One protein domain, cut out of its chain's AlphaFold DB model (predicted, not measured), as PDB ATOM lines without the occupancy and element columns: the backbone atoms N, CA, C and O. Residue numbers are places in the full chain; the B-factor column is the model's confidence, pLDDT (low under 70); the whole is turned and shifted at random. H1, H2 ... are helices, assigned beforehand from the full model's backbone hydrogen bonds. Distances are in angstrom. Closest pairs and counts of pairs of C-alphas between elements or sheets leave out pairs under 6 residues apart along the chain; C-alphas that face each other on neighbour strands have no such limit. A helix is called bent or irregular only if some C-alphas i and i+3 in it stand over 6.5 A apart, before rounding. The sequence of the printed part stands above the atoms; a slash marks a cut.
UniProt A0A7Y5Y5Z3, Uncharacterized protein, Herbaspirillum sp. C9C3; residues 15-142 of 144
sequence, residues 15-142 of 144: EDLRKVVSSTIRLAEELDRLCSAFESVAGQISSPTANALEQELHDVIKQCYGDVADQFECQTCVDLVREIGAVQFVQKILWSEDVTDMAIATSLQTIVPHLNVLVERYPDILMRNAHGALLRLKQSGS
ATOM      1  N   GLU A  15     -23.782  22.125  17.455       81.06
ATOM      2  CA  GLU A  15     -23.548  20.699  17.246       81.06
ATOM      3  C   GLU A  15     -22.490  20.431  16.166       81.06
ATOM      4  O   GLU A  15     -21.607  19.595  16.368       81.06
ATOM      5  N   ASP A  16     -22.523  21.171  15.057       74.06
ATOM      6  CA  ASP A  16     -21.514  21.071  13.998       74.06
ATOM      7  C   ASP A  16     -20.148  21.527  14.504       74.06
ATOM      8  O   ASP A  16     -19.139  20.863  14.273       74.06
ATOM      9  N   LEU A  17     -20.117  22.601  15.292       73.06
ATOM     10  CA  LEU A  17     -18.893  23.103  15.908       73.06
ATOM     11  C   LEU A  17     -18.295  22.070  16.878       73.06
ATOM     12  O   LEU A  17     -17.088  21.842  16.887       73.06
ATOM     13  N   ARG A  18     -19.142  21.357  17.632       76.19
ATOM     14  CA  ARG A  18     -18.714  20.260  18.515       76.19
ATOM     15  C   ARG A  18     -18.160  19.061  17.742       76.19
ATOM     16  O   ARG A  18     -17.190  18.447  18.193       76.19
ATOM     17  N   LYS A  19     -18.749  18.730  16.587       78.00
ATOM     18  CA  LYS A  19     -18.246  17.680  15.684       78.00
ATOM     19  C   LYS A  19     -16.888  18.063  15.104       78.00
ATOM     20  O   LYS A  19     -15.983  17.230  15.114       78.00
ATOM     21  N   VAL A  20     -16.726  19.315  14.674       74.31
ATOM     22  CA  VAL A  20     -15.448  19.846  14.179       74.31
ATOM     23  C   VAL A  20     -14.385  19.749  15.266       74.31
ATOM     24  O   VAL A  20     -13.374  19.095  15.047       74.31
ATOM     25  N   VAL A  21     -14.645  20.274  16.467       75.00
ATOM     26  CA  VAL A  21     -13.698  20.206  17.595       75.00
ATOM     27  C   VAL A  21     -13.312  18.762  17.927       75.00
ATOM     28  O   VAL A  21     -12.132  18.464  18.076       75.00
ATOM     29  N   SER A  22     -14.279  17.842  17.982       76.88
ATOM     30  CA  SER A  22     -13.999  16.425  18.272       76.88
ATOM     31  C   SER A  22     -13.152  15.765  17.179       76.88
ATOM     32  O   SER A  22     -12.271  14.962  17.478       76.88
ATOM     33  N   SER A  23     -13.394  16.119  15.916       73.69
ATOM     34  CA  SER A  23     -12.629  15.609  14.773       73.69
ATOM     35  C   SER A  23     -11.204  16.162  14.771       73.69
ATOM     36  O   SER A  23     -10.264  15.410  14.534       73.69
ATOM     37  N   THR A  24     -11.031  17.442  15.109       68.69
ATOM     38  CA  THR A  24      -9.719  18.084  15.252       68.69
ATOM     39  C   THR A  24      -8.911  17.474  16.396       68.69
ATOM     40  O   THR A  24      -7.729  17.201  16.219       68.69
ATOM     41  N   ILE A  25      -9.540  17.204  17.547       72.25
ATOM     42  CA  ILE A  25      -8.880  16.526  18.675       72.25
ATOM     43  C   ILE A  25      -8.422  15.126  18.257       72.25
ATOM     44  O   ILE A  25      -7.264  14.777  18.466       72.25
ATOM     45  N   ARG A  26      -9.292  14.345  17.602       71.81
ATOM     46  CA  ARG A  26      -8.934  12.998  17.135       71.81
ATOM     47  C   ARG A  26      -7.800  13.029  16.114       71.81
ATOM     48  O   ARG A  26      -6.896  12.205  16.182       71.81
ATOM     49  N   LEU A  27      -7.825  14.000  15.202       69.50
ATOM     50  CA  LEU A  27      -6.753  14.203  14.235       69.50
ATOM     51  C   LEU A  27      -5.429  14.525  14.937       69.50
ATOM     52  O   LEU A  27      -4.412  13.954  14.569       69.50
ATOM     53  N   ALA A  28      -5.435  15.381  15.963       66.00
ATOM     54  CA  ALA A  28      -4.239  15.695  16.743       66.00
ATOM     55  C   ALA A  28      -3.683  14.462  17.481       66.00
ATOM     56  O   ALA A  28      -2.473  14.249  17.495       66.00
ATOM     57  N   GLU A  29      -4.551  13.611  18.035       71.06
ATOM     58  CA  GLU A  29      -4.147  12.344  18.662       71.06
ATOM     59  C   GLU A  29      -3.560  11.347  17.650       71.06
ATOM     60  O   GLU A  29      -2.570  10.672  17.941       71.06
ATOM     61  N   GLU A  30      -4.158  11.237  16.461       70.19
ATOM     62  CA  GLU A  30      -3.644  10.407  15.365       70.19
ATOM     63  C   GLU A  30      -2.282  10.930  14.875       70.19
ATOM     64  O   GLU A  30      -1.362  10.139  14.664       70.19
ATOM     65  N   LEU A  31      -2.121  12.254  14.790       64.94
ATOM     66  CA  LEU A  31      -0.871  12.924  14.434       64.94
ATOM     67  C   LEU A  31       0.232  12.655  15.467       64.94
ATOM     68  O   LEU A  31       1.368  12.374  15.096       64.94
ATOM     69  N   ASP A  32      -0.103  12.674  16.756       62.12
ATOM     70  CA  ASP A  32       0.835  12.383  17.842       62.12
ATOM     71  C   ASP A  32       1.303  10.931  17.841       62.12
ATOM     72  O   ASP A  32       2.500  10.670  17.966       62.12
ATOM     73  N   ARG A  33       0.384   9.982  17.627       66.56
ATOM     74  CA  ARG A  33       0.739   8.560  17.472       66.56
ATOM     75  C   ARG A  33       1.655   8.342  16.275       66.56
ATOM     76  O   ARG A  33       2.613   7.576  16.370       66.56
ATOM     77  N   LEU A  34       1.363   9.024  15.171       63.84
ATOM     78  CA  LEU A  34       2.155   8.964  13.952       63.84
ATOM     79  C   LEU A  34       3.560   9.547  14.181       63.84
ATOM     80  O   LEU A  34       4.548   8.939  13.778       63.84
ATOM     81  N   CYS A  35       3.670  10.653  14.921       55.94
ATOM     82  CA  CYS A  35       4.960  11.225  15.299       55.94
ATOM     83  C   CYS A  35       5.789  10.291  16.193       55.94
ATOM     84  O   CYS A  35       6.949  10.017  15.893       55.94
ATOM     85  N   SER A  36       5.187   9.721  17.239       61.25
ATOM     86  CA  SER A  36       5.882   8.774  18.122       61.25
ATOM     87  C   SER A  36       6.361   7.514  17.391       61.25
ATOM     88  O   SER A  36       7.446   7.010  17.688       61.25
ATOM     89  N   ALA A  37       5.591   7.019  16.414       59.81
ATOM     90  CA  ALA A  37       6.009   5.897  15.575       59.81
ATOM     91  C   ALA A  37       7.281   6.233  14.778       59.81
ATOM     92  O   ALA A  37       8.188   5.409  14.690       59.81
ATOM     93  N   PHE A  38       7.398   7.461  14.271       58.91
ATOM     94  CA  PHE A  38       8.563   7.893  13.501       58.91
ATOM     95  C   PHE A  38       9.795   8.230  14.356       58.91
ATOM     96  O   PHE A  38      10.924   7.982  13.922       58.91
ATOM     97  N   GLU A  39       9.619   8.740  15.579       54.12
ATOM     98  CA  GLU A  39      10.730   8.964  16.522       54.12
ATOM     99  C   GLU A  39      11.425   7.660  16.921       54.12
ATOM    100  O   GLU A  39      12.656   7.615  16.992       54.12
ATOM    101  N   SER A  40      10.660   6.577  17.097       53.06
ATOM    102  CA  SER A  40      11.195   5.260  17.467       53.06
ATOM    103  C   SER A  40      12.166   4.673  16.429       53.06
ATOM    104  O   SER A  40      12.940   3.774  16.762       53.06
ATOM    105  N   VAL A  41      12.151   5.166  15.184       51.00
ATOM    106  CA  VAL A  41      12.932   4.617  14.057       51.00
ATOM    107  C   VAL A  41      14.056   5.569  13.609       51.00
ATOM    108  O   VAL A  41      14.948   5.205  12.838       51.00
ATOM    109  N   ALA A  42      14.112   6.790  14.151       46.66
ATOM    110  CA  ALA A  42      15.065   7.824  13.741       46.66
ATOM    111  C   ALA A  42      16.560   7.461  13.946       46.66
ATOM    112  O   ALA A  42      17.435   8.142  13.401       46.66
ATOM    113  N   GLY A  43      16.870   6.373  14.660       50.03
ATOM    114  CA  GLY A  43      18.231   5.897  14.936       50.03
ATOM    115  C   GLY A  43      18.892   5.000  13.874       50.03
ATOM    116  O   GLY A  43      19.996   4.526  14.123       50.03
ATOM    117  N   GLN A  44      18.265   4.728  12.719       53.12
ATOM    118  CA  GLN A  44      18.666   3.608  11.843       53.12
ATOM    119  C   GLN A  44      18.948   3.966  10.361       53.12
ATOM    120  O   GLN A  44      18.596   3.213   9.460       53.12
ATOM    121  N   ILE A  45      19.622   5.089  10.075       53.84
ATOM    122  CA  ILE A  45      19.961   5.505   8.684       53.84
ATOM    123  C   ILE A  45      20.981   4.558   8.007       53.84
ATOM    124  O   ILE A  45      21.076   4.520   6.788       53.84
ATOM    125  N   SER A  46      21.698   3.736   8.778       58.00
ATOM    126  CA  SER A  46      22.657   2.739   8.269       58.00
ATOM    127  C   SER A  46      22.196   1.305   8.538       58.00
ATOM    128  O   SER A  46      23.003   0.449   8.905       58.00
ATOM    129  N   SER A  47      20.890   1.047   8.451       65.75
ATOM    130  CA  SER A  47      20.337  -0.280   8.716       65.75
ATOM    131  C   SER A  47      20.251  -1.134   7.447       65.75
ATOM    132  O   SER A  47      20.162  -0.601   6.338       65.75
ATOM    133  N   PRO A  48      20.221  -2.472   7.589       75.19
ATOM    134  CA  PRO A  48      19.950  -3.395   6.486       75.19
ATOM    135  C   PRO A  48      18.698  -3.029   5.673       75.19
ATOM    136  O   PRO A  48      18.638  -3.307   4.480       75.19
ATOM    137  N   THR A  49      17.725  -2.367   6.304       77.81
ATOM    138  CA  THR A  49      16.473  -1.918   5.690       77.81
ATOM    139  C   THR A  49      16.692  -0.838   4.632       77.81
ATOM    140  O   THR A  49      16.024  -0.856   3.606       77.81
ATOM    141  N   ALA A  50      17.643   0.080   4.838       76.75
ATOM    142  CA  ALA A  50      17.959   1.109   3.847       76.75
ATOM    143  C   ALA A  50      18.599   0.497   2.588       76.75
ATOM    144  O   ALA A  50      18.225   0.855   1.475       76.75
ATOM    145  N   ASN A  51      19.487  -0.488   2.766       81.88
ATOM    146  CA  ASN A  51      20.098  -1.216   1.651       81.88
ATOM    147  C   ASN A  51      19.070  -2.074   0.895       81.88
ATOM    148  O   ASN A  51      19.125  -2.159  -0.329       81.88
ATOM    149  N   ALA A  52      18.130  -2.701   1.611       87.81
ATOM    150  CA  ALA A  52      17.037  -3.457   0.999       87.81
ATOM    151  C   ALA A  52      16.107  -2.544   0.182       87.81
ATOM    152  O   ALA A  52      15.768  -2.876  -0.951       87.81
ATOM    153  N   LEU A  53      15.770  -1.364   0.715       88.69
ATOM    154  CA  LEU A  53      15.007  -0.351  -0.015       88.69
ATOM    155  C   LEU A  53      15.739   0.100  -1.283       88.69
ATOM    156  O   LEU A  53      15.105   0.234  -2.322       88.69
ATOM    157  N   GLU A  54      17.047   0.353  -1.213       88.81
ATOM    158  CA  GLU A  54      17.827   0.786  -2.377       88.81
ATOM    159  C   GLU A  54      17.840  -0.275  -3.485       88.81
ATOM    160  O   GLU A  54      17.604   0.052  -4.648       88.81
ATOM    161  N   GLN A  55      18.017  -1.552  -3.129       90.25
ATOM    162  CA  GLN A  55      17.933  -2.656  -4.091       90.25
ATOM    163  C   GLN A  55      16.540  -2.772  -4.717       90.25
ATOM    164  O   GLN A  55      16.422  -2.811  -5.940       90.25
ATOM    165  N   GLU A  56      15.481  -2.763  -3.905       93.06
ATOM    166  CA  GLU A  56      14.112  -2.834  -4.427       93.06
ATOM    167  C   GLU A  56      13.749  -1.616  -5.281       93.06
ATOM    168  O   GLU A  56      13.037  -1.744  -6.276       93.06
ATOM    169  N   LEU A  57      14.255  -0.431  -4.935       90.75
ATOM    170  CA  LEU A  57      14.052   0.771  -5.733       90.75
ATOM    171  C   LEU A  57      14.716   0.642  -7.108       90.75
ATOM    172  O   LEU A  57      14.114   1.031  -8.107       90.75
ATOM    173  N   HIS A  58      15.921   0.070  -7.184       90.25
ATOM    174  CA  HIS A  58      16.587  -0.196  -8.461       90.25
ATOM    175  C   HIS A  58      15.784  -1.174  -9.329       90.25
ATOM    176  O   HIS A  58      15.626  -0.938 -10.530       90.25
ATOM    177  N   ASP A  59      15.222  -2.226  -8.727       90.56
ATOM    178  CA  ASP A  59      14.356  -3.175  -9.431       90.56
ATOM    179  C   ASP A  59      13.077  -2.501  -9.950       90.56
ATOM    180  O   ASP A  59      12.681  -2.720 -11.096       90.56
ATOM    181  N   VAL A  60      12.462  -1.626  -9.146       90.88
ATOM    182  CA  VAL A  60      11.292  -0.828  -9.549       90.88
ATOM    183  C   VAL A  60      11.625   0.097 -10.720       90.88
ATOM    184  O   VAL A  60      10.886   0.120 -11.705       90.88
ATOM    185  N   ILE A  61      12.743   0.828 -10.660       88.81
ATOM    186  CA  ILE A  61      13.182   1.718 -11.748       88.81
ATOM    187  C   ILE A  61      13.350   0.918 -13.043       88.81
ATOM    188  O   ILE A  61      12.812   1.302 -14.085       88.81
ATOM    189  N   LYS A  62      14.031  -0.231 -12.968       87.50
ATOM    190  CA  LYS A  62      14.238  -1.117 -14.116       87.50
ATOM    191  C   LYS A  62      12.925  -1.691 -14.653       87.50
ATOM    192  O   LYS A  62      12.763  -1.817 -15.865       87.50
ATOM    193  N   GLN A  63      11.971  -2.023 -13.785       88.56
ATOM    194  CA  GLN A  63      10.656  -2.507 -14.201       88.56
ATOM    195  C   GLN A  63       9.851  -1.432 -14.947       88.56
ATOM    196  O   GLN A  63       9.161  -1.753 -15.915       88.56
ATOM    197  N   CYS A  64       9.926  -0.174 -14.508       86.25
ATOM    198  CA  CYS A  64       9.167   0.925 -15.102       86.25
ATOM    199  C   CYS A  64       9.763   1.425 -16.424       86.25
ATOM    200  O   CYS A  64       9.004   1.754 -17.336       86.25
ATOM    201  N   TYR A  65      11.093   1.489 -16.524       83.88
ATOM    202  CA  TYR A  65      11.790   2.189 -17.612       83.88
ATOM    203  C   TYR A  65      12.755   1.304 -18.420       83.88
ATOM    204  O   TYR A  65      13.386   1.765 -19.365       83.88
ATOM    205  N   GLY A  66      12.877   0.017 -18.091       80.06
ATOM    206  CA  GLY A  66      13.824  -0.879 -18.753       80.06
ATOM    207  C   GLY A  66      15.272  -0.643 -18.319       80.06
ATOM    208  O   GLY A  66      15.544  -0.099 -17.248       80.06
ATOM    209  N   ASP A  67      16.225  -1.106 -19.128       74.44
ATOM    210  CA  ASP A  67      17.645  -0.974 -18.806       74.44
ATOM    211  C   ASP A  67      18.163   0.457 -19.022       74.44
ATOM    212  O   ASP A  67      17.711   1.202 -19.889       74.44
ATOM    213  N   VAL A  68      19.169   0.821 -18.224       64.50
ATOM    214  CA  VAL A  68      19.763   2.169 -18.148       64.50
ATOM    215  C   VAL A  68      20.260   2.688 -19.506       64.50
ATOM    216  O   VAL A  68      20.277   3.892 -19.746       64.50
ATOM    217  N   ALA A  69      20.637   1.785 -20.415       59.56
ATOM    218  CA  ALA A  69      21.123   2.135 -21.748       59.56
ATOM    219  C   ALA A  69      20.026   2.649 -22.700       59.56
ATOM    220  O   ALA A  69      20.356   3.303 -23.689       59.56
ATOM    221  N   ASP A  70      18.750   2.375 -22.409       63.78
ATOM    222  CA  ASP A  70      17.665   2.524 -23.382       63.78
ATOM    223  C   ASP A  70      16.743   3.724 -23.107       63.78
ATOM    224  O   ASP A  70      16.035   4.158 -24.019       63.78
ATOM    225  N   GLN A  71      16.737   4.285 -21.886       74.25
ATOM    226  CA  GLN A  71      15.809   5.361 -21.506       74.25
ATOM    227  C   GLN A  71      16.436   6.453 -20.633       74.25
ATOM    228  O   GLN A  71      17.057   6.190 -19.600       74.25
ATOM    229  N   PHE A  72      16.192   7.708 -21.024       80.25
ATOM    230  CA  PHE A  72      16.631   8.907 -20.306       80.25
ATOM    231  C   PHE A  72      16.046   8.972 -18.888       80.25
ATOM    232  O   PHE A  72      16.736   9.357 -17.945       80.25
ATOM    233  N   GLU A  73      14.795   8.549 -18.719       80.75
ATOM    234  CA  GLU A  73      14.082   8.504 -17.445       80.75
ATOM    235  C   GLU A  73      14.710   7.489 -16.481       80.75
ATOM    236  O   GLU A  73      14.851   7.781 -15.294       80.75
ATOM    237  N   CYS A  74      15.162   6.336 -16.993       83.44
ATOM    238  CA  CYS A  74      15.873   5.324 -16.209       83.44
ATOM    239  C   CYS A  74      17.208   5.875 -15.693       83.44
ATOM    240  O   CYS A  74      17.473   5.845 -14.490       83.44
ATOM    241  N   GLN A  75      18.011   6.458 -16.591       83.81
ATOM    242  CA  GLN A  75      19.288   7.083 -16.235       83.81
ATOM    243  C   GLN A  75      19.095   8.224 -15.224       83.81
ATOM    244  O   GLN A  75      19.814   8.290 -14.232       83.81
ATOM    245  N   THR A  76      18.072   9.063 -15.420       83.06
ATOM    246  CA  THR A  76      17.724  10.154 -14.497       83.06
ATOM    247  C   THR A  76      17.368   9.623 -13.108       83.06
ATOM    248  O   THR A  76      17.866  10.142 -12.111       83.06
ATOM    249  N   CYS A  77      16.550   8.567 -13.018       84.06
ATOM    250  CA  CYS A  77      16.227   7.936 -11.738       84.06
ATOM    251  C   CYS A  77      17.482   7.401 -11.041       84.06
ATOM    252  O   CYS A  77      17.688   7.673  -9.861       84.06
ATOM    253  N   VAL A  78      18.330   6.664 -11.763       86.31
ATOM    254  CA  VAL A  78      19.555   6.067 -11.210       86.31
ATOM    255  C   VAL A  78      20.534   7.138 -10.729       86.31
ATOM    256  O   VAL A  78      21.087   7.014  -9.634       86.31
ATOM    257  N   ASP A  79      20.730   8.203 -11.507       84.25
ATOM    258  CA  ASP A  79      21.618   9.303 -11.128       84.25
ATOM    259  C   ASP A  79      21.114  10.030  -9.881       84.25
ATOM    260  O   ASP A  79      21.901  10.267  -8.961       84.25
ATOM    261  N   LEU A  80      19.807  10.305  -9.803       80.69
ATOM    262  CA  LEU A  80      19.201  10.914  -8.622       80.69
ATOM    263  C   LEU A  80      19.327   9.999  -7.401       80.69
ATOM    264  O   LEU A  80      19.760  10.451  -6.346       80.69
ATOM    265  N   VAL A  81      19.026   8.703  -7.520       84.12
ATOM    266  CA  VAL A  81      19.197   7.757  -6.403       84.12
ATOM    267  C   VAL A  81      20.647   7.726  -5.924       84.12
ATOM    268  O   VAL A  81      20.878   7.736  -4.718       84.12
ATOM    269  N   ARG A  82      21.628   7.770  -6.830       82.38
ATOM    270  CA  ARG A  82      23.049   7.833  -6.460       82.38
ATOM    271  C   ARG A  82      23.425   9.142  -5.759       82.38
ATOM    272  O   ARG A  82      24.290   9.131  -4.887       82.38
ATOM    273  N   GLU A  83      22.830  10.261  -6.161       79.19
ATOM    274  CA  GLU A  83      23.152  11.588  -5.628       79.19
ATOM    275  C   GLU A  83      22.550  11.829  -4.238       79.19
ATOM    276  O   GLU A  83      23.247  12.290  -3.336       79.19
ATOM    277  N   ILE A  84      21.266  11.510  -4.057       72.75
ATOM    278  CA  ILE A  84      20.509  11.850  -2.839       72.75
ATOM    279  C   ILE A  84      20.146  10.632  -1.976       72.75
ATOM    280  O   ILE A  84      19.722  10.781  -0.828       72.75
ATOM    281  N   GLY A  85      20.343   9.419  -2.493       79.19
ATOM    282  CA  GLY A  85      19.979   8.169  -1.833       79.19
ATOM    283  C   GLY A  85      18.509   7.784  -2.031       79.19
ATOM    284  O   GLY A  85      17.627   8.629  -2.206       79.19
ATOM    285  N   ALA A  86      18.227   6.481  -1.937       84.38
ATOM    286  CA  ALA A  86      16.906   5.902  -2.199       84.38
ATOM    287  C   ALA A  86      15.783   6.499  -1.334       84.38
ATOM    288  O   ALA A  86      14.701   6.807  -1.830       84.38
ATOM    289  N   VAL A  87      16.047   6.717  -0.042       82.19
ATOM    290  CA  VAL A  87      15.059   7.283   0.890       82.19
ATOM    291  C   VAL A  87      14.641   8.691   0.461       82.19
ATOM    292  O   VAL A  87      13.449   8.980   0.381       82.19
ATOM    293  N   GLN A  88      15.613   9.557   0.157       77.81
ATOM    294  CA  GLN A  88      15.328  10.937  -0.238       77.81
ATOM    295  C   GLN A  88      14.695  11.006  -1.624       77.81
ATOM    296  O   GLN A  88      13.828  11.847  -1.846       77.81
ATOM    297  N   PHE A  89      15.091  10.115  -2.537       83.56
ATOM    298  CA  PHE A  89      14.482  10.004  -3.856       83.56
ATOM    299  C   PHE A  89      12.981   9.732  -3.751       83.56
ATOM    300  O   PHE A  89      12.177  10.529  -4.232       83.56
ATOM    301  N   VAL A  90      12.593   8.663  -3.047       83.56
ATOM    302  CA  VAL A  90      11.176   8.319  -2.855       83.56
ATOM    303  C   VAL A  90      10.434   9.462  -2.169       83.56
ATOM    304  O   VAL A  90       9.343   9.839  -2.595       83.56
ATOM    305  N   GLN A  91      11.056  10.069  -1.153       78.44
ATOM    306  CA  GLN A  91      10.464  11.190  -0.435       78.44
ATOM    307  C   GLN A  91      10.199  12.405  -1.326       78.44
ATOM    308  O   GLN A  91       9.134  13.009  -1.237       78.44
ATOM    309  N   LYS A  92      11.151  12.766  -2.188       76.69
ATOM    310  CA  LYS A  92      11.012  13.905  -3.097       76.69
ATOM    311  C   LYS A  92       9.963  13.651  -4.173       76.69
ATOM    312  O   LYS A  92       9.168  14.540  -4.448       76.69
ATOM    313  N   ILE A  93       9.909  12.448  -4.739       78.81
ATOM    314  CA  ILE A  93       8.922  12.139  -5.780       78.81
ATOM    315  C   ILE A  93       7.493  12.120  -5.223       78.81
ATOM    316  O   ILE A  93       6.578  12.594  -5.892       78.81
ATOM    317  N   LEU A  94       7.288  11.602  -4.008       78.81
ATOM    318  CA  LEU A  94       5.947  11.477  -3.428       78.81
ATOM    319  C   LEU A  94       5.473  12.717  -2.661       78.81
ATOM    320  O   LEU A  94       4.266  12.943  -2.578       78.81
ATOM    321  N   TRP A  95       6.388  13.502  -2.084       75.50
ATOM    322  CA  TRP A  95       6.044  14.556  -1.118       75.50
ATOM    323  C   TRP A  95       6.703  15.920  -1.373       75.50
ATOM    324  O   TRP A  95       6.582  16.793  -0.515       75.50
ATOM    325  N   SER A  96       7.413  16.147  -2.487       65.12
ATOM    326  CA  SER A  96       7.979  17.481  -2.754       65.12
ATOM    327  C   SER A  96       6.873  18.504  -3.042       65.12
ATOM    328  O   SER A  96       6.006  18.282  -3.885       65.12
ATOM    329  N   GLU A  97       6.922  19.637  -2.339       54.34
ATOM    330  CA  GLU A  97       6.050  20.801  -2.560       54.34
ATOM    331  C   GLU A  97       6.631  21.762  -3.619       54.34
ATOM    332  O   GLU A  97       5.946  22.690  -4.055       54.34
ATOM    333  N   ASP A  98       7.883  21.552  -4.054       51.22
ATOM    334  CA  ASP A  98       8.585  22.470  -4.952       51.22
ATOM    335  C   ASP A  98       8.178  22.290  -6.424       51.22
ATOM    336  O   ASP A  98       8.277  21.221  -7.029       51.22
ATOM    337  N   VAL A  99       7.766  23.397  -7.044       43.31
ATOM    338  CA  VAL A  99       7.198  23.452  -8.403       43.31
ATOM    339  C   VAL A  99       8.218  23.086  -9.493       43.31
ATOM    340  O   VAL A  99       7.846  22.605 -10.561       43.31
ATOM    341  N   THR A 100       9.514  23.257  -9.233       48.94
ATOM    342  CA  THR A 100      10.593  22.794 -10.122       48.94
ATOM    343  C   THR A 100      10.804  21.279 -10.066       48.94
ATOM    344  O   THR A 100      11.131  20.685 -11.094       48.94
ATOM    345  N   ASP A 101      10.527  20.637  -8.927       54.47
ATOM    346  CA  ASP A 101      10.532  19.172  -8.791       54.47
ATOM    347  C   ASP A 101       9.280  18.548  -9.438       54.47
ATOM    348  O   ASP A 101       9.318  17.393  -9.859       54.47
ATOM    349  N   MET A 102       8.192  19.313  -9.620       50.16
ATOM    350  CA  MET A 102       6.980  18.841 -10.305       50.16
ATOM    351  C   MET A 102       7.228  18.423 -11.759       50.16
ATOM    352  O   MET A 102       6.555  17.513 -12.231       50.16
ATOM    353  N   ALA A 103       8.176  19.032 -12.481       59.34
ATOM    354  CA  ALA A 103       8.496  18.619 -13.852       59.34
ATOM    355  C   ALA A 103       9.139  17.223 -13.882       59.34
ATOM    356  O   ALA A 103       8.764  16.387 -14.700       59.34
ATOM    357  N   ILE A 104      10.048  16.949 -12.942       63.16
ATOM    358  CA  ILE A 104      10.668  15.631 -12.768       63.16
ATOM    359  C   ILE A 104       9.622  14.631 -12.268       63.16
ATOM    360  O   ILE A 104       9.487  13.561 -12.849       63.16
ATOM    361  N   ALA A 105       8.810  14.992 -11.271       61.72
ATOM    362  CA  ALA A 105       7.727  14.143 -10.776       61.72
ATOM    363  C   ALA A 105       6.675  13.840 -11.859       61.72
ATOM    364  O   ALA A 105       6.154  12.729 -11.909       61.72
ATOM    365  N   THR A 106       6.399  14.791 -12.761       59.84
ATOM    366  CA  THR A 106       5.497  14.608 -13.910       59.84
ATOM    367  C   THR A 106       6.092  13.641 -14.929       59.84
ATOM    368  O   THR A 106       5.417  12.704 -15.349       59.84
ATOM    369  N   SER A 107       7.367  13.812 -15.284       66.81
ATOM    370  CA  SER A 107       8.080  12.893 -16.182       66.81
ATOM    371  C   SER A 107       8.250  11.495 -15.577       66.81
ATOM    372  O   SER A 107       8.300  10.504 -16.300       66.81
ATOM    373  N   LEU A 108       8.283  11.396 -14.246       74.19
ATOM    374  CA  LEU A 108       8.412  10.142 -13.513       74.19
ATOM    375  C   LEU A 108       7.072   9.579 -13.015       74.19
ATOM    376  O   LEU A 108       7.062   8.661 -12.202       74.19
ATOM    377  N   GLN A 109       5.923  10.048 -13.514       77.38
ATOM    378  CA  GLN A 109       4.610   9.574 -13.042       77.38
ATOM    379  C   GLN A 109       4.433   8.053 -13.128       77.38
ATOM    380  O   GLN A 109       3.764   7.466 -12.278       77.38
ATOM    381  N   THR A 110       5.065   7.403 -14.106       82.25
ATOM    382  CA  THR A 110       5.028   5.945 -14.275       82.25
ATOM    383  C   THR A 110       5.554   5.188 -13.051       82.25
ATOM    384  O   THR A 110       5.041   4.115 -12.743       82.25
ATOM    385  N   ILE A 111       6.532   5.736 -12.316       84.94
ATOM    386  CA  ILE A 111       7.117   5.069 -11.141       84.94
ATOM    387  C   ILE A 111       6.269   5.243  -9.875       84.94
ATOM    388  O   ILE A 111       6.330   4.414  -8.968       84.94
ATOM    389  N   VAL A 112       5.438   6.290  -9.808       85.00
ATOM    390  CA  VAL A 112       4.707   6.702  -8.594       85.00
ATOM    391  C   VAL A 112       3.864   5.577  -7.974       85.00
ATOM    392  O   VAL A 112       3.969   5.376  -6.761       85.00
ATOM    393  N   PRO A 113       3.070   4.787  -8.732       86.19
ATOM    394  CA  PRO A 113       2.313   3.676  -8.152       86.19
ATOM    395  C   PRO A 113       3.205   2.643  -7.455       86.19
ATOM    396  O   PRO A 113       2.838   2.120  -6.407       86.19
ATOM    397  N   HIS A 114       4.393   2.385  -8.000       88.00
ATOM    398  CA  HIS A 114       5.347   1.435  -7.434       88.00
ATOM    399  C   HIS A 114       6.047   1.995  -6.194       88.00
ATOM    400  O   HIS A 114       6.270   1.262  -5.232       88.00
ATOM    401  N   LEU A 115       6.322   3.302  -6.164       86.94
ATOM    402  CA  LEU A 115       6.868   3.952  -4.974       86.94
ATOM    403  C   LEU A 115       5.895   3.900  -3.788       86.94
ATOM    404  O   LEU A 115       6.338   3.694  -2.661       86.94
ATOM    405  N   ASN A 116       4.583   4.010  -4.020       84.19
ATOM    406  CA  ASN A 116       3.588   3.858  -2.949       84.19
ATOM    407  C   ASN A 116       3.641   2.465  -2.298       84.19
ATOM    408  O   ASN A 116       3.542   2.354  -1.079       84.19
ATOM    409  N   VAL A 117       3.895   1.411  -3.081       87.69
ATOM    410  CA  VAL A 117       4.096   0.051  -2.546       87.69
ATOM    411  C   VAL A 117       5.349  -0.021  -1.666       87.69
ATOM    412  O   VAL A 117       5.343  -0.691  -0.632       87.69
ATOM    413  N   LEU A 118       6.421   0.692  -2.032       87.62
ATOM    414  CA  LEU A 118       7.621   0.779  -1.193       87.62
ATOM    415  C   LEU A 118       7.340   1.514   0.122       87.62
ATOM    416  O   LEU A 118       7.861   1.100   1.153       87.62
ATOM    417  N   VAL A 119       6.485   2.542   0.124       85.00
ATOM    418  CA  VAL A 119       6.058   3.233   1.357       85.00
ATOM    419  C   VAL A 119       5.297   2.298   2.293       85.00
ATOM    420  O   VAL A 119       5.552   2.316   3.494       85.00
ATOM    421  N   GLU A 120       4.416   1.444   1.771       83.75
ATOM    422  CA  GLU A 120       3.695   0.454   2.586       83.75
ATOM    423  C   GLU A 120       4.627  -0.609   3.185       83.75
ATOM    424  O   GLU A 120       4.395  -1.086   4.297       83.75
ATOM    425  N   ARG A 121       5.690  -0.979   2.462       84.06
ATOM    426  CA  ARG A 121       6.660  -1.999   2.888       84.06
ATOM    427  C   ARG A 121       7.740  -1.455   3.822       84.06
ATOM    428  O   ARG A 121       8.197  -2.174   4.708       84.06
ATOM    429  N   TYR A 122       8.132  -0.197   3.633       83.88
ATOM    430  CA  TYR A 122       9.201   0.481   4.366       83.88
ATOM    431  C   TYR A 122       8.726   1.783   5.039       83.88
ATOM    432  O   TYR A 122       9.401   2.816   4.923       83.88
ATOM    433  N   PRO A 123       7.587   1.768   5.763       76.44
ATOM    434  CA  PRO A 123       6.967   2.990   6.278       76.44
ATOM    435  C   PRO A 123       7.905   3.729   7.234       76.44
ATOM    436  O   PRO A 123       8.036   4.949   7.180       76.44
ATOM    437  N   ASP A 124       8.630   2.967   8.042       74.25
ATOM    438  CA  ASP A 124       9.491   3.441   9.116       74.25
ATOM    439  C   ASP A 124      10.634   4.355   8.643       74.25
ATOM    440  O   ASP A 124      10.986   5.331   9.309       74.25
ATOM    441  N   ILE A 125      11.216   4.061   7.476       76.56
ATOM    442  CA  ILE A 125      12.335   4.834   6.916       76.56
ATOM    443  C   ILE A 125      11.860   5.896   5.919       76.56
ATOM    444  O   ILE A 125      12.440   6.982   5.859       76.56
ATOM    445  N   LEU A 126      10.787   5.619   5.171       79.06
ATOM    446  CA  LEU A 126      10.286   6.515   4.129       79.06
ATOM    447  C   LEU A 126       9.436   7.652   4.699       79.06
ATOM    448  O   LEU A 126       9.547   8.781   4.230       79.06
ATOM    449  N   MET A 127       8.679   7.429   5.769       73.62
ATOM    450  CA  MET A 127       7.815   8.461   6.357       73.62
ATOM    451  C   MET A 127       8.535   9.385   7.358       73.62
ATOM    452  O   MET A 127       7.929  10.280   7.949       73.62
ATOM    453  N   ARG A 128       9.856   9.249   7.527       64.38
ATOM    454  CA  ARG A 128      10.648  10.072   8.457       64.38
ATOM    455  C   ARG A 128      10.579  11.579   8.172       64.38
ATOM    456  O   ARG A 128      10.626  12.373   9.104       64.38
ATOM    457  N   ASN A 129      10.462  12.003   6.916       55.94
ATOM    458  CA  ASN A 129      10.293  13.428   6.606       55.94
ATOM    459  C   ASN A 129       8.846  13.898   6.801       55.94
ATOM    460  O   ASN A 129       8.639  15.046   7.203       55.94
ATOM    461  N   ALA A 130       7.865  13.002   6.626       59.62
ATOM    462  CA  ALA A 130       6.486  13.260   7.028       59.62
ATOM    463  C   ALA A 130       6.420  13.535   8.537       59.62
ATOM    464  O   ALA A 130       5.753  14.476   8.938       59.62
ATOM    465  N   HIS A 131       7.212  12.843   9.365       56.31
ATOM    466  CA  HIS A 131       7.369  13.186  10.784       56.31
ATOM    467  C   HIS A 131       7.763  14.647  11.020       56.31
ATOM    468  O   HIS A 131       7.128  15.345  11.801       56.31
ATOM    469  N   GLY A 132       8.801  15.127  10.330       55.75
ATOM    470  CA  GLY A 132       9.266  16.506  10.472       55.75
ATOM    471  C   GLY A 132       8.217  17.525  10.019       55.75
ATOM    472  O   GLY A 132       8.067  18.569  10.650       55.75
ATOM    473  N   ALA A 133       7.465  17.220   8.958       57.97
ATOM    474  CA  ALA A 133       6.349  18.046   8.500       57.97
ATOM    475  C   ALA A 133       5.174  18.038   9.494       57.97
ATOM    476  O   ALA A 133       4.642  19.099   9.818       57.97
ATOM    477  N   LEU A 134       4.827  16.874  10.049       60.31
ATOM    478  CA  LEU A 134       3.784  16.716  11.065       60.31
ATOM    479  C   LEU A 134       4.161  17.421  12.374       60.31
ATOM    480  O   LEU A 134       3.335  18.130  12.939       60.31
ATOM    481  N   LEU A 135       5.415  17.323  12.822       60.28
ATOM    482  CA  LEU A 135       5.913  18.076  13.975       60.28
ATOM    483  C   LEU A 135       5.827  19.584  13.748       60.28
ATOM    484  O   LEU A 135       5.397  20.307  14.645       60.28
ATOM    485  N   ARG A 136       6.195  20.069  12.556       63.16
ATOM    486  CA  ARG A 136       6.042  21.489  12.213       63.16
ATOM    487  C   ARG A 136       4.577  21.905  12.224       63.16
ATOM    488  O   ARG A 136       4.277  22.947  12.792       63.16
ATOM    489  N   LEU A 137       3.663  21.101  11.679       60.94
ATOM    490  CA  LEU A 137       2.221  21.370  11.749       60.94
ATOM    491  C   LEU A 137       1.720  21.415  13.201       60.94
ATOM    492  O   LEU A 137       1.025  22.356  13.578       60.94
ATOM    493  N   LYS A 138       2.143  20.466  14.044       61.59
ATOM    494  CA  LYS A 138       1.823  20.439  15.479       61.59
ATOM    495  C   LYS A 138       2.328  21.688  16.212       61.59
ATOM    496  O   LYS A 138       1.606  22.275  17.016       61.59
ATOM    497  N   GLN A 139       3.557  22.113  15.923       62.34
ATOM    498  CA  GLN A 139       4.171  23.301  16.524       62.34
ATOM    499  C   GLN A 139       3.532  24.601  16.016       62.34
ATOM    500  O   GLN A 139       3.325  25.521  16.799       62.34
ATOM    501  N   SER A 140       3.148  24.651  14.739       57.06
ATOM    502  CA  SER A 140       2.454  25.795  14.128       57.06
ATOM    503  C   SER A 140       1.036  25.977  14.676       57.06
ATOM    504  O   SER A 140       0.537  27.094  14.705       57.06
ATOM    505  N   GLY A 141       0.394  24.896  15.134       51.50
ATOM    506  CA  GLY A 141      -0.910  24.937  15.803       51.50
ATOM    507  C   GLY A 141      -0.856  25.216  17.311       51.50
ATOM    508  O   GLY A 141      -1.906  25.331  17.932       51.50
ATOM    509  N   SER A 142       0.340  25.307  17.904       47.72
ATOM    510  CA  SER A 142       0.540  25.581  19.340       47.72
ATOM    511  C   SER A 142       0.954  27.034  19.624       47.72
ATOM    512  O   SER A 142       1.375  27.342  20.737       47.72
TER     513      SER A 142
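This is residues 15 to 142 of the 144 residues of an uncharacterized protein of Herbaspirillum sp. C9C3 (UniProt A0A7Y5Y5Z3). One long helix, H1, sticks out as an arm with residues 15 to 27 from a cluster of helices, H2 to H7, gathered around the short H4. H8 folds back from the cluster and packs on residues 28 to 39 of H1. The printed part has 128 residues, with eight named helices, H1 to H8 in order, and no named strand: all helix. It is loose, with a radius of gyration of the C-alphas of 17.5 A, and elongated, spanning 61 by 31 by 21 A.

H1, residues 15 to 39, begins at C-alpha 15 (-23.548, 20.699, 17.246) and is 36.2 A long. H2, residues 48 to 65, is 26.0 A long; H3 is residues 72 to 84, H4 86 to 95 and H5 101 to 107. H6, residues 109 to 121, is irregular: C-alphas 110 and 113 are 7.1 A apart. H7, residues 123 to 126, precedes H8, residues 128 to 140, which ends at C-alpha 140 (2.454, 25.795, 14.128).

H1 touches H8 at a steep tilt of 43 degrees, opposite ways; the closest C-alphas, Cys 35 and His 131, are 5.5 A apart. H2 and H3 form a hairpin at a shallow tilt of 16 degrees, closest at C-alphas 65 and 74, 5.3 A. H4, the hub, touches H2 (C-alphas 54 and 86, 5.2 A), H6 (90 and 115, 6.5 A) and H7 (87 and 126, 5.8 A). H4 only just touches H5, with 3 pairs of C-alphas within 8 A, and H3 only at the corner, only just, with 3 pairs. Every O i to N i+4 pair is within hydrogen-bond range in H1 to H5; H6 has 6 of 9, H8 8 of 9, and H7 is too short for one.

C-alphas 15 and 69, the farthest apart, are 62.1 A apart. The printed part has no cut and no long link. Mean pLDDT of the printed part is 72.4; 50 residues are under 70, among them 31 to 47, 96 to 107 and 128 to 142.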